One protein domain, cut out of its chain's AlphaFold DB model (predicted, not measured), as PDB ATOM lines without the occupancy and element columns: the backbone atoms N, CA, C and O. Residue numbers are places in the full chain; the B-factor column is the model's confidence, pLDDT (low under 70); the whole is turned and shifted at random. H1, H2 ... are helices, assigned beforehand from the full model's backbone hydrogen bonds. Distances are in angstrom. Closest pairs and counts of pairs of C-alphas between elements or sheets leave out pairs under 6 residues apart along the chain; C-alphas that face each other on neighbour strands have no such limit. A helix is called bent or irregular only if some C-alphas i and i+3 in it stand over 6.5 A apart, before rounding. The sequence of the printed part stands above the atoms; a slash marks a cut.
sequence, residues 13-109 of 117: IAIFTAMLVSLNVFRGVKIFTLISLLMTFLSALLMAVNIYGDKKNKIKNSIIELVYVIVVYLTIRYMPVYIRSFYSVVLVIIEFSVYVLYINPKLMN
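Overview. This is residues 13 to 109 of the 117 residues of an uncharacterized protein of Finegoldia magna (UniProt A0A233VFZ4). Four nearly aligned helices make an up-and-down bundle, each running against the one before it, with the short H1 between H2 and H4 and the long H3 beside it. H2 and H4 are at opposite sides of the bundle, and H2 and H3 meet only near the turn that joins them. The printed part has 97 residues with four named helices, H1 to H4 in chain order, and no named strand; the class is all helix. It is compact, with a radius of gyration of the C-alphas of 14.0 A, and elongated, spanning 42 by 26 by 17 A.

Arrangement. H1, residues 13 to 25, touches H2, residues 30 to 52, at a shallow tilt of 20 degrees, opposite ways; their closest C-alphas, of Phe 16 and Thr 40, are 5.0 A apart. H3, residues 58 to 83, touches H2 with residues 58 to 62 alone, closest at the C-alphas of Ile 51 and Lys 58, 5.3 A. With residues 65 to 76 alone H3 touches H1, the same way at a shallow tilt of 16 degrees, the C-alphas of Asn 24 and Ile 76 closest at 6.9 A. H4, residues 85 to 107, touches H3, closest at the C-alphas of Met 79 and Ser 88, 5.5 A. H4 also touches H1, closest at the C-alphas of Val 21 and Val 89, 6.3 A. H2 and H4 are apart. In H1 and H2 every O i to N i+4 pair is within hydrogen-bond range; in H3 19 of 22 are, in H4 17 of 19.

Along the chain. H1 begins at C-alpha 13 (167.916, 123.918, 147.717) and is 18.4 A long; H2 is 33.3 A. H3, 35.9 A, has a kink of 39 degrees near residue 77 and is only just irregular, C-alphas 77 and 80 being 6.9 A apart. H4, 30.5 A, has a kink of 31 degrees near residue 99, is only just irregular with C-alphas 101 and 104 6.7 A apart, and ends at C-alpha 107 (179.118, 119.676, 138.414).

Size, cuts and confidence. The two C-alphas farthest apart, of Gly 28 and Lys 56, are 42.7 A apart. The printed part has no cut, and the three links are tight. Its mean pLDDT is 86.2, and no printed residue is under 70.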
ATOM      1  N   ILE A  13     168.007 122.819 148.678       86.19
ATOM      2  CA  ILE A  13     167.916 123.918 147.717       86.19
ATOM      3  C   ILE A  13     166.572 123.985 146.972       86.19
ATOM      4  O   ILE A  13     166.136 125.066 146.578       86.19
ATOM      5  N   ALA A  14     165.867 122.858 146.833       86.19
ATOM      6  CA  ALA A  14     164.514 122.849 146.285       86.19
ATOM      7  C   ALA A  14     163.524 123.537 147.237       86.19
ATOM      8  O   ALA A  14     162.741 124.385 146.812       86.19
ATOM      9  N   ILE A  15     163.622 123.236 148.537       86.25
ATOM     10  CA  ILE A  15     162.814 123.878 149.583       86.25
ATOM     11  C   ILE A  15     163.154 125.365 149.657       86.25
ATOM     12  O   ILE A  15     162.249 126.192 149.654       86.25
ATOM     13  N   PHE A  16     164.444 125.709 149.639       90.44
ATOM     14  CA  PHE A  16     164.911 127.095 149.605       90.44
ATOM     15  C   PHE A  16     164.241 127.892 148.476       90.44
ATOM     16  O   PHE A  16     163.644 128.942 148.708       90.44
ATOM     17  N   THR A  17     164.292 127.353 147.256       88.50
ATOM     18  CA  THR A  17     163.744 128.014 146.067       88.50
ATOM     19  C   THR A  17     162.226 128.164 146.162       88.50
ATOM     20  O   THR A  17     161.696 129.247 145.912       88.50
ATOM     21  N   ALA A  18     161.517 127.112 146.584       87.56
ATOM     22  CA  ALA A  18     160.066 127.151 146.745       87.56
ATOM     23  C   ALA A  18     159.622 128.192 147.787       87.56
ATOM     24  O   ALA A  18     158.652 128.922 147.568       87.56
ATOM     25  N   MET A  19     160.343 128.301 148.905       91.75
ATOM     26  CA  MET A  19     160.034 129.274 149.956       91.75
ATOM     27  C   MET A  19     160.324 130.709 149.523       91.75
ATOM     28  O   MET A  19     159.546 131.604 149.839       91.75
ATOM     29  N   LEU A  20     161.381 130.936 148.744       88.88
ATOM     30  CA  LEU A  20     161.657 132.244 148.155       88.88
ATOM     31  C   LEU A  20     160.577 132.679 147.151       88.88
ATOM     32  O   LEU A  20     160.133 133.827 147.184       88.88
ATOM     33  N   VAL A  21     160.102 131.765 146.299       88.88
ATOM     34  CA  VAL A  21     158.954 132.036 145.417       88.88
ATOM     35  C   VAL A  21     157.710 132.351 146.246       88.88
ATOM     36  O   VAL A  21     157.021 133.334 145.974       88.88
ATOM     37  N   SER A  22     157.457 131.575 147.302       85.62
ATOM     38  CA  SER A  22     156.315 131.774 148.202       85.62
ATOM     39  C   SER A  22     156.374 133.136 148.904       85.62
ATOM     40  O   SER A  22     155.368 133.839 148.962       85.62
ATOM     41  N   LEU A  23     157.560 133.561 149.353       87.00
ATOM     42  CA  LEU A  23     157.797 134.895 149.916       87.00
ATOM     43  C   LEU A  23     157.451 136.009 148.935       87.00
ATOM     44  O   LEU A  23     156.903 137.030 149.343       87.00
ATOM     45  N   ASN A  24     157.778 135.824 147.657       84.88
ATOM     46  CA  ASN A  24     157.481 136.814 146.632       84.88
ATOM     47  C   ASN A  24     155.981 136.882 146.312       84.88
ATOM     48  O   ASN A  24     155.436 137.973 146.166       84.88
ATOM     49  N   VAL A  25     155.312 135.729 146.224       84.19
ATOM     50  CA  VAL A  25     153.885 135.631 145.870       84.19
ATOM     51  C   VAL A  25     152.984 136.109 147.009       84.19
ATOM     52  O   VAL A  25     152.060 136.882 146.779       84.19
ATOM     53  N   PHE A  26     153.266 135.701 148.247       83.81
ATOM     54  CA  PHE A  26     152.447 136.024 149.421       83.81
ATOM     55  C   PHE A  26     152.980 137.228 150.206       83.81
ATOM     56  O   PHE A  26     152.721 137.369 151.406       83.81
ATOM     57  N   ARG A  27     153.728 138.113 149.533       76.19
ATOM     58  CA  ARG A  27     154.322 139.313 150.126       76.19
ATOM     59  C   ARG A  27     153.218 140.237 150.647       76.19
ATOM     60  O   ARG A  27     152.607 140.982 149.896       76.19
ATOM     61  N   GLY A  28     152.967 140.176 151.952       78.12
ATOM     62  CA  GLY A  28     151.906 140.941 152.618       78.12
ATOM     63  C   GLY A  28     151.125 140.126 153.645       78.12
ATOM     64  O   GLY A  28     150.574 140.692 154.585       78.12
ATOM     65  N   VAL A  29     151.153 138.794 153.545       89.44
ATOM     66  CA  VAL A  29     150.517 137.916 154.529       89.44
ATOM     67  C   VAL A  29     151.543 137.511 155.588       89.44
ATOM     68  O   VAL A  29     152.368 136.626 155.372       89.44
ATOM     69  N   LYS A  30     151.495 138.165 156.758       87.19
ATOM     70  CA  LYS A  30     152.506 138.032 157.830       87.19
ATOM     71  C   LYS A  30     152.827 136.580 158.206       87.19
ATOM     72  O   LYS A  30     153.999 136.247 158.361       87.19
ATOM     73  N   ILE A  31     151.806 135.725 158.324       90.19
ATOM     74  CA  ILE A  31     151.990 134.317 158.705       90.19
ATOM     75  C   ILE A  31     152.785 133.544 157.641       90.19
ATOM     76  O   ILE A  31     153.717 132.820 157.978       90.19
ATOM     77  N   PHE A  32     152.496 133.763 156.353       87.12
ATOM     78  CA  PHE A  32     153.212 133.119 155.251       87.12
ATOM     79  C   PHE A  32     154.643 133.624 155.137       87.12
ATOM     80  O   PHE A  32     155.549 132.823 154.912       87.12
ATOM     81  N   THR A  33     154.864 134.924 155.345       88.00
ATOM     82  CA  THR A  33     156.215 135.486 155.390       88.00
ATOM     83  C   THR A  33     157.044 134.823 156.488       88.00
ATOM     84  O   THR A  33     158.166 134.397 156.231       88.00
ATOM     85  N   LEU A  34     156.482 134.677 157.691       90.81
ATOM     86  CA  LEU A  34     157.169 134.043 158.816       90.81
ATOM     87  C   LEU A  34     157.489 132.568 158.534       90.81
ATOM     88  O   LEU A  34     158.636 132.153 158.689       90.81
ATOM     89  N   ILE A  35     156.500 131.793 158.075       91.12
ATOM     90  CA  ILE A  35     156.678 130.372 157.740       91.12
ATOM     91  C   ILE A  35     157.748 130.205 156.661       91.12
ATOM     92  O   ILE A  35     158.644 129.372 156.792       91.12
ATOM     93  N   SER A  36     157.687 131.021 155.611       90.00
ATOM     94  CA  SER A  36     158.624 130.914 154.499       90.00
ATOM     95  C   SER A  36     160.041 131.303 154.918       90.00
ATOM     96  O   SER A  36     160.990 130.647 154.503       90.00
ATOM     97  N   LEU A  37     160.212 132.308 155.786       89.81
ATOM     98  CA  LEU A  37     161.517 132.649 156.362       89.81
ATOM     99  C   LEU A  37     162.083 131.507 157.213       89.81
ATOM    100  O   LEU A  37     163.245 131.143 157.038       89.81
ATOM    101  N   LEU A  38     161.264 130.904 158.082       91.44
ATOM    102  CA  LEU A  38     161.670 129.759 158.904       91.44
ATOM    103  C   LEU A  38     162.100 128.572 158.037       91.44
ATOM    104  O   LEU A  38     163.176 128.012 158.240       91.44
ATOM    105  N   MET A  39     161.303 128.222 157.028       92.06
ATOM    106  CA  MET A  39     161.621 127.125 156.112       92.06
ATOM    107  C   MET A  39     162.848 127.427 155.244       92.06
ATOM    108  O   MET A  39     163.670 126.540 155.012       92.06
ATOM    109  N   THR A  40     163.029 128.682 154.819       90.25
ATOM    110  CA  THR A  40     164.240 129.128 154.111       90.25
ATOM    111  C   THR A  40     165.470 128.940 155.001       90.25
ATOM    112  O   THR A  40     166.464 128.361 154.564       90.25
ATOM    113  N   PHE A  41     165.388 129.339 156.271       90.31
ATOM    114  CA  PHE A  41     166.472 129.167 157.235       90.31
ATOM    115  C   PHE A  41     166.798 127.688 157.496       90.31
ATOM    116  O   PHE A  41     167.960 127.293 157.397       90.31
ATOM    117  N   LEU A  42     165.787 126.843 157.736       92.44
ATOM    118  CA  LEU A  42     165.985 125.395 157.889       92.44
ATOM    119  C   LEU A  42     166.626 124.776 156.643       92.44
ATOM    120  O   LEU A  42     167.534 123.954 156.755       92.44
ATOM    121  N   SER A  43     166.189 125.186 155.451       90.94
ATOM    122  CA  SER A  43     166.765 124.688 154.203       90.94
ATOM    123  C   SER A  43     168.245 125.062 154.064       90.94
ATOM    124  O   SER A  43     169.043 124.221 153.658       90.94
ATOM    125  N   ALA A  44     168.639 126.270 154.481       87.19
ATOM    126  CA  ALA A  44     170.031 126.709 154.473       87.19
ATOM    127  C   ALA A  44     170.892 125.903 155.463       87.19
ATOM    128  O   ALA A  44     172.004 125.498 155.120       87.19
ATOM    129  N   LEU A  45     170.366 125.595 156.654       89.81
ATOM    130  CA  LEU A  45     171.047 124.724 157.620       89.81
ATOM    131  C   LEU A  45     171.268 123.316 157.057       89.81
ATOM    132  O   LEU A  45     172.381 122.795 157.104       89.81
ATOM    133  N   LEU A  46     170.231 122.710 156.476       87.69
ATOM    134  CA  LEU A  46     170.334 121.378 155.872       87.69
ATOM    135  C   LEU A  46     171.309 121.368 154.685       87.69
ATOM    136  O   LEU A  46     172.011 120.384 154.461       87.69
ATOM    137  N   MET A  47     171.381 122.470 153.939       87.88
ATOM    138  CA  MET A  47     172.321 122.652 152.835       87.88
ATOM    139  C   MET A  47     173.764 122.686 153.342       87.88
ATOM    140  O   MET A  47     174.608 121.938 152.847       87.88
ATOM    141  N   ALA A  48     174.025 123.442 154.412       85.19
ATOM    142  CA  ALA A  48     175.322 123.445 155.079       85.19
ATOM    143  C   ALA A  48     175.710 122.036 155.561       85.19
ATOM    144  O   ALA A  48     176.795 121.559 155.231       85.19
ATOM    145  N   VAL A  49     174.812 121.322 156.252       85.94
ATOM    146  CA  VAL A  49     175.055 119.936 156.700       85.94
ATOM    147  C   VAL A  49     175.411 119.021 155.520       85.94
ATOM    148  O   VAL A  49     176.401 118.289 155.578       85.94
ATOM    149  N   ASN A  50     174.669 119.112 154.414       83.75
ATOM    150  CA  ASN A  50     174.930 118.337 153.198       83.75
ATOM    151  C   ASN A  50     176.291 118.636 152.558       83.75
ATOM    152  O   ASN A  50     176.925 117.734 152.001       83.75
ATOM    153  N   ILE A  51     176.738 119.892 152.590       83.50
ATOM    154  CA  ILE A  51     178.055 120.266 152.077       83.50
ATOM    155  C   ILE A  51     179.163 119.750 153.003       83.50
ATOM    156  O   ILE A  51     180.132 119.166 152.518       83.50
ATOM    157  N   TYR A  52     179.016 119.909 154.320       80.19
ATOM    158  CA  TYR A  52     180.014 119.451 155.292       80.19
ATOM    159  C   TYR A  52     180.147 117.921 155.339       80.19
ATOM    160  O   TYR A  52     181.236 117.414 155.608       80.19
ATOM    161  N   GLY A  53     179.089 117.180 154.996       77.69
ATOM    162  CA  GLY A  53     179.167 115.732 154.777       77.69
ATOM    163  C   GLY A  53     180.029 115.323 153.569       77.69
ATOM    164  O   GLY A  53     180.521 114.197 153.506       77.69
ATOM    165  N   ASP A  54     180.266 116.226 152.613       74.06
ATOM    166  CA  ASP A  54     181.006 115.967 151.373       74.06
ATOM    167  C   ASP A  54     182.502 116.309 151.522       74.06
ATOM    168  O   ASP A  54     182.988 117.350 151.073       74.06
ATOM    169  N   LYS A  55     183.262 115.412 152.167       72.19
ATOM    170  CA  LYS A  55     184.669 115.649 152.563       72.19
ATOM    171  C   LYS A  55     185.604 116.084 151.422       72.19
ATOM    172  O   LYS A  55     186.546 116.829 151.679       72.19
ATOM    173  N   LYS A  56     185.374 115.632 150.180       78.62
ATOM    174  CA  LYS A  56     186.262 115.909 149.031       78.62
ATOM    175  C   LYS A  56     185.887 117.163 148.245       78.62
ATOM    176  O   LYS A  56     186.778 117.855 147.769       78.62
ATOM    177  N   ASN A  57     184.597 117.460 148.093       81.31
ATOM    178  CA  ASN A  57     184.128 118.521 147.194       81.31
ATOM    179  C   ASN A  57     183.475 119.703 147.925       81.31
ATOM    180  O   ASN A  57     182.817 120.514 147.274       81.31
ATOM    181  N   LYS A  58     183.662 119.822 149.248       82.75
ATOM    182  CA  LYS A  58     182.992 120.823 150.094       82.75
ATOM    183  C   LYS A  58     183.028 122.245 149.516       82.75
ATOM    184  O   LYS A  58     181.978 122.827 149.299       82.75
ATOM    185  N   ILE A  59     184.212 122.758 149.166       84.88
ATOM    186  CA  ILE A  59     184.386 124.143 148.689       84.88
ATOM    187  C   ILE A  59     183.682 124.343 147.346       84.88
ATOM    188  O   ILE A  59     182.913 125.283 147.182       84.88
ATOM    189  N   LYS A  60     183.904 123.427 146.396       88.00
ATOM    190  CA  LYS A  60     183.281 123.483 145.068       88.00
ATOM    191  C   LYS A  60     181.755 123.494 145.180       88.00
ATOM    192  O   LYS A  60     181.096 124.312 144.548       88.00
ATOM    193  N   ASN A  61     181.208 122.604 146.003       86.38
ATOM    194  CA  ASN A  61     179.769 122.472 146.198       86.38
ATOM    195  C   ASN A  61     179.182 123.691 146.926       86.38
ATOM    196  O   ASN A  61     178.143 124.180 146.501       86.38
ATOM    197  N   SER A  62     179.875 124.227 147.941       86.00
ATOM    198  CA  SER A  62     179.500 125.490 148.593       86.00
ATOM    199  C   SER A  62     179.421 126.644 147.602       86.00
ATOM    200  O   SER A  62     178.459 127.399 147.640       86.00
ATOM    201  N   ILE A  63     180.416 126.788 146.720       89.62
ATOM    202  CA  ILE A  63     180.447 127.881 145.741       89.62
ATOM    203  C   ILE A  63     179.282 127.750 144.759       89.62
ATOM    204  O   ILE A  63     178.595 128.733 144.507       89.62
ATOM    205  N   ILE A  64     179.024 126.548 144.234       89.44
ATOM    206  CA  ILE A  64     177.922 126.321 143.288       89.44
ATOM    207  C   ILE A  64     176.566 126.629 143.939       89.44
ATOM    208  O   ILE A  64     175.758 127.348 143.351       89.44
ATOM    209  N   GLU A  65     176.326 126.118 145.149       89.12
ATOM    210  CA  GLU A  65     175.075 126.363 145.877       89.12
ATOM    211  C   GLU A  65     174.925 127.851 146.240       89.12
ATOM    212  O   GLU A  65     173.853 128.418 146.040       89.12
ATOM    213  N   LEU A  66     176.003 128.521 146.665       89.38
ATOM    214  CA  LEU A  66     176.003 129.959 146.948       89.38
ATOM    215  C   LEU A  66     175.681 130.793 145.703       89.38
ATOM    216  O   LEU A  66     174.849 131.695 145.773       89.38
ATOM    217  N   VAL A  67     176.315 130.495 144.565       92.25
ATOM    218  CA  VAL A  67     176.062 131.202 143.300       92.25
ATOM    219  C   VAL A  67     174.603 131.050 142.894       92.25
ATOM    220  O   VAL A  67     173.958 132.045 142.574       92.25
ATOM    221  N   TYR A  68     174.056 129.837 142.962       91.56
ATOM    222  CA  TYR A  68     172.652 129.609 142.643       91.56
ATOM    223  C   TYR A  68     171.713 130.386 143.583       91.56
ATOM    224  O   TYR A  68     170.792 131.053 143.115       91.56
ATOM    225  N   VAL A  69     171.974 130.369 144.895       90.69
ATOM    226  CA  VAL A  69     171.196 131.136 145.882       90.69
ATOM    227  C   VAL A  69     171.217 132.635 145.570       90.69
ATOM    228  O   VAL A  69     170.171 133.283 145.615       90.69
ATOM    229  N   ILE A  70     172.388 133.183 145.231       91.00
ATOM    230  CA  ILE A  70     172.537 134.594 144.861       91.00
ATOM    231  C   ILE A  70     171.730 134.902 143.599       91.00
ATOM    232  O   ILE A  70     170.988 135.878 143.593       91.00
ATOM    233  N   VAL A  71     171.832 134.069 142.560       92.69
ATOM    234  CA  VAL A  71     171.091 134.257 141.303       92.69
ATOM    235  C   VAL A  71     169.586 134.304 141.565       92.69
ATOM    236  O   VAL A  71     168.957 135.312 141.255       92.69
ATOM    237  N   VAL A  72     169.031 133.298 142.250       91.38
ATOM    238  CA  VAL A  72     167.592 133.248 142.563       91.38
ATOM    239  C   VAL A  72     167.152 134.458 143.388       91.38
ATOM    240  O   VAL A  72     166.097 135.045 143.138       91.38
ATOM    241  N   TYR A  73     167.959 134.864 144.373       89.12
ATOM    242  CA  TYR A  73     167.666 136.037 145.189       89.12
ATOM    243  C   TYR A  73     167.623 137.326 144.360       89.12
ATOM    244  O   TYR A  73     166.699 138.127 144.518       89.12
ATOM    245  N   LEU A  74     168.606 137.531 143.478       90.19
ATOM    246  CA  LEU A  74     168.663 138.698 142.600       90.19
ATOM    247  C   LEU A  74     167.466 138.722 141.645       90.19
ATOM    248  O   LEU A  74     166.823 139.766 141.504       90.19
ATOM    249  N   THR A  75     167.124 137.575 141.060       89.31
ATOM    250  CA  THR A  75     165.966 137.423 140.179       89.31
ATOM    251  C   THR A  75     164.686 137.786 140.924       89.31
ATOM    252  O   THR A  75     163.953 138.666 140.487       89.31
ATOM    253  N   ILE A  76     164.440 137.238 142.115       87.62
ATOM    254  CA  ILE A  76     163.226 137.559 142.884       87.62
ATOM    255  C   ILE A  76     163.184 139.012 143.349       87.62
ATOM    256  O   ILE A  76     162.121 139.628 143.331       87.62
ATOM    257  N   ARG A  77     164.312 139.575 143.787       85.94
ATOM    258  CA  ARG A  77     164.332 140.921 144.366       85.94
ATOM    259  C   ARG A  77     164.232 142.019 143.311       85.94
ATOM    260  O   ARG A  77     163.555 143.016 143.559       85.94
ATOM    261  N   TYR A  78     164.912 141.862 142.176       86.00
ATOM    262  CA  TYR A  78     165.104 142.949 141.213       86.00
ATOM    263  C   TYR A  78     164.333 142.761 139.906       86.00
ATOM    264  O   TYR A  78     163.866 143.756 139.358       86.00
ATOM    265  N   MET A  79     164.111 141.533 139.418       82.44
ATOM    266  CA  MET A  79     163.349 141.338 138.172       82.44
ATOM    267  C   MET A  79     161.896 141.828 138.224       82.44
ATOM    268  O   MET A  79     161.443 142.333 137.196       82.44
ATOM    269  N   PRO A  80     161.153 141.781 139.354       83.44
ATOM    270  CA  PRO A  80     159.803 142.342 139.391       83.44
ATOM    271  C   PRO A  80     159.722 143.805 138.940       83.44
ATOM    272  O   PRO A  80     158.701 144.200 138.382       83.44
ATOM    273  N   VAL A  81     160.795 144.585 139.140       81.12
ATOM    274  CA  VAL A  81     160.892 145.994 138.720       81.12
ATOM    275  C   VAL A  81     160.889 146.130 137.195       81.12
ATOM    276  O   VAL A  81     160.320 147.079 136.668       81.12
ATOM    277  N   TYR A  82     161.489 145.172 136.485       75.69
ATOM    278  CA  TYR A  82     161.693 145.243 135.036       75.69
ATOM    279  C   TYR A  82     160.615 144.507 134.238       75.69
ATOM    280  O   TYR A  82     160.186 144.987 133.195       75.69
ATOM    281  N   ILE A  83     160.173 143.341 134.719       79.38
ATOM    282  CA  ILE A  83     159.330 142.420 133.937       79.38
ATOM    283  C   ILE A  83     158.023 142.031 134.634       79.38
ATOM    284  O   ILE A  83     157.289 141.211 134.102       79.38
ATOM    285  N   ARG A  84     157.682 142.647 135.777       80.56
ATOM    286  CA  ARG A  84     156.545 142.294 136.659       80.56
ATOM    287  C   ARG A  84     156.750 140.990 137.446       80.56
ATOM    288  O   ARG A  84     157.409 140.052 137.004       80.56
ATOM    289  N   SER A  85     156.107 140.913 138.613       79.44
ATOM    290  CA  SER A  85     156.284 139.826 139.593       79.44
ATOM    291  C   SER A  85     155.930 138.422 139.090       79.44
ATOM    292  O   SER A  85     156.477 137.443 139.586       79.44
ATOM    293  N   PHE A  86     155.013 138.293 138.127       82.56
ATOM    294  CA  PHE A  86     154.660 136.984 137.570       82.56
ATOM    295  C   PHE A  86     155.818 136.395 136.753       82.56
ATOM    296  O   PHE A  86     156.232 135.259 136.975       82.56
ATOM    297  N   TYR A  87     156.399 137.193 135.856       84.44
ATOM    298  CA  TYR A  87     157.481 136.742 134.984       84.44
ATOM    299  C   TYR A  87     158.782 136.485 135.752       84.44
ATOM    300  O   TYR A  87     159.523 135.571 135.400       84.44
ATOM    301  N   SER A  88     159.032 137.209 136.850       84.12
ATOM    302  CA  SER A  88     160.173 136.911 137.724       84.12
ATOM    303  C   SER A  88     160.047 135.538 138.397       84.12
ATOM    304  O   SER A  88     161.044 134.841 138.536       84.12
ATOM    305  N   VAL A  89     158.836 135.112 138.778       86.50
ATOM    306  CA  VAL A  89     158.609 133.761 139.327       86.50
ATOM    307  C   VAL A  89     158.844 132.692 138.261       86.50
ATOM    308  O   VAL A  89     159.499 131.690 138.539       86.50
ATOM    309  N   VAL A  90     158.368 132.916 137.032       89.50
ATOM    310  CA  VAL A  90     158.611 131.997 135.909       89.50
ATOM    311  C   VAL A  90     160.112 131.838 135.643       89.50
ATOM    312  O   VAL A  90     160.581 130.714 135.475       89.50
ATOM    313  N   LEU A  91     160.886 132.928 135.678       89.81
ATOM    314  CA  LEU A  91     162.345 132.863 135.533       89.81
ATOM    315  C   LEU A  91     163.010 132.024 136.625       89.81
ATOM    316  O   LEU A  91     163.840 131.182 136.306       89.81
ATOM    317  N   VAL A  92     162.608 132.175 137.888       91.12
ATOM    318  CA  VAL A  92     163.153 131.365 138.993       91.12
ATOM    319  C   VAL A  92     162.873 129.875 138.791       91.12
ATOM    320  O   VAL A  92     163.720 129.036 139.086       91.12
ATOM    321  N   ILE A  93     161.701 129.519 138.258       90.00
ATOM    322  CA  ILE A  93     161.370 128.121 137.937       90.00
ATOM    323  C   ILE A  93     162.294 127.587 136.833       90.00
ATOM    324  O   ILE A  93     162.742 126.438 136.901       90.00
ATOM    325  N   ILE A  94     162.613 128.413 135.833       92.06
ATOM    326  CA  ILE A  94     163.569 128.066 134.776       92.06
ATOM    327  C   ILE A  94     164.976 127.906 135.366       92.06
ATOM    328  O   ILE A  94     165.615 126.885 135.123       92.06
ATOM    329  N   GLU A  95     165.441 128.853 136.186       91.38
ATOM    330  CA  GLU A  95     166.735 128.791 136.882       91.38
ATOM    331  C   GLU A  95     166.860 127.519 137.728       91.38
ATOM    332  O   GLU A  95     167.864 126.809 137.644       91.38
ATOM    333  N   PHE A  96     165.815 127.183 138.489       90.88
ATOM    334  CA  PHE A  96     165.748 125.960 139.284       90.88
ATOM    335  C   PHE A  96     165.808 124.708 138.413       90.88
ATOM    336  O   PHE A  96     166.554 123.777 138.715       90.88
ATOM    337  N   SER A  97     165.065 124.691 137.305       88.44
ATOM    338  CA  SER A  97     165.071 123.572 136.363       88.44
ATOM    339  C   SER A  97     166.459 123.379 135.751       88.44
ATOM    340  O   SER A  97     166.972 122.261 135.728       88.44
ATOM    341  N   VAL A  98     167.115 124.464 135.324       90.12
ATOM    342  CA  VAL A  98     168.488 124.424 134.802       90.12
ATOM    343  C   VAL A  98     169.457 123.905 135.863       90.12
ATOM    344  O   VAL A  98     170.301 123.047 135.585       90.12
ATOM    345  N   TYR A  99     169.311 124.381 137.099       88.00
ATOM    346  CA  TYR A  99     170.142 123.952 138.211       88.00
ATOM    347  C   TYR A  99     170.004 122.453 138.489       88.00
ATOM    348  O   TYR A  99     171.000 121.729 138.509       88.00
ATOM    349  N   VAL A 100     168.773 121.969 138.660       84.75
ATOM    350  CA  VAL A 100     168.484 120.578 139.024       84.75
ATOM    351  C   VAL A 100     168.816 119.602 137.898       84.75
ATOM    352  O   VAL A 100     169.343 118.523 138.172       84.75
ATOM    353  N   LEU A 101     168.520 119.959 136.645       84.69
ATOM    354  CA  LEU A 101     168.672 119.059 135.498       84.69
ATOM    355  C   LEU A 101     170.088 119.046 134.921       84.69
ATOM    356  O   LEU A 101     170.511 118.016 134.399       84.69
ATOM    357  N   TYR A 102     170.827 120.155 135.014       84.56
ATOM    358  CA  TYR A 102     172.126 120.284 134.351       84.56
ATOM    359  C   TYR A 102     173.267 120.555 135.326       84.56
ATOM    360  O   TYR A 102     174.223 119.782 135.360       84.56
ATOM    361  N   ILE A 103     173.191 121.620 136.130       85.38
ATOM    362  CA  ILE A 103     174.311 122.036 136.994       85.38
ATOM    363  C   ILE A 103     174.595 120.974 138.058       85.38
ATOM    364  O   ILE A 103     175.725 120.500 138.185       85.38
ATOM    365  N   ASN A 104     173.571 120.550 138.787       83.69
ATOM    366  CA  ASN A 104     173.708 119.631 139.904       83.69
ATOM    367  C   ASN A 104     174.240 118.237 139.488       83.69
ATOM    368  O   ASN A 104     175.256 117.793 140.040       83.69
ATOM    369  N   PRO A 105     173.689 117.558 138.459       79.00
ATOM    370  CA  PRO A 105     174.233 116.276 138.019       79.00
ATOM    371  C   PRO A 105     175.607 116.396 137.356       79.00
ATOM    372  O   PRO A 105     176.431 115.510 137.555       79.00
ATOM    373  N   LYS A 106     175.881 117.466 136.595       82.44
ATOM    374  CA  LYS A 106     177.139 117.608 135.841       82.44
ATOM    375  C   LYS A 106     178.306 118.092 136.703       82.44
ATOM    376  O   LYS A 106     179.429 117.634 136.515       82.44
ATOM    377  N   LEU A 107     178.064 119.023 137.627       81.94
ATOM    378  CA  LEU A 107     179.118 119.676 138.414       81.94
ATOM    379  C   LEU A 107     179.260 119.093 139.825       81.94
ATOM    380  O   LEU A 107     180.368 119.085 140.377       81.94
ATOM    381  N   MET A 108     178.168 118.572 140.397       77.12
ATOM    382  CA  MET A 108     178.125 118.069 141.775       77.12
ATOM    383  C   MET A 108     177.900 116.552 141.869       77.12
ATOM    384  O   MET A 108     178.005 116.005 142.967       77.12
ATOM    385  N   ASN A 109     177.646 115.859 140.746       76.88
ATOM    386  CA  ASN A 109     177.314 114.425 140.684       76.88
ATOM    387  C   ASN A 109     176.116 114.027 141.571       76.88
ATOM    388  O   ASN A 109     176.048 112.898 142.061       76.88
TER     389      ASN A 109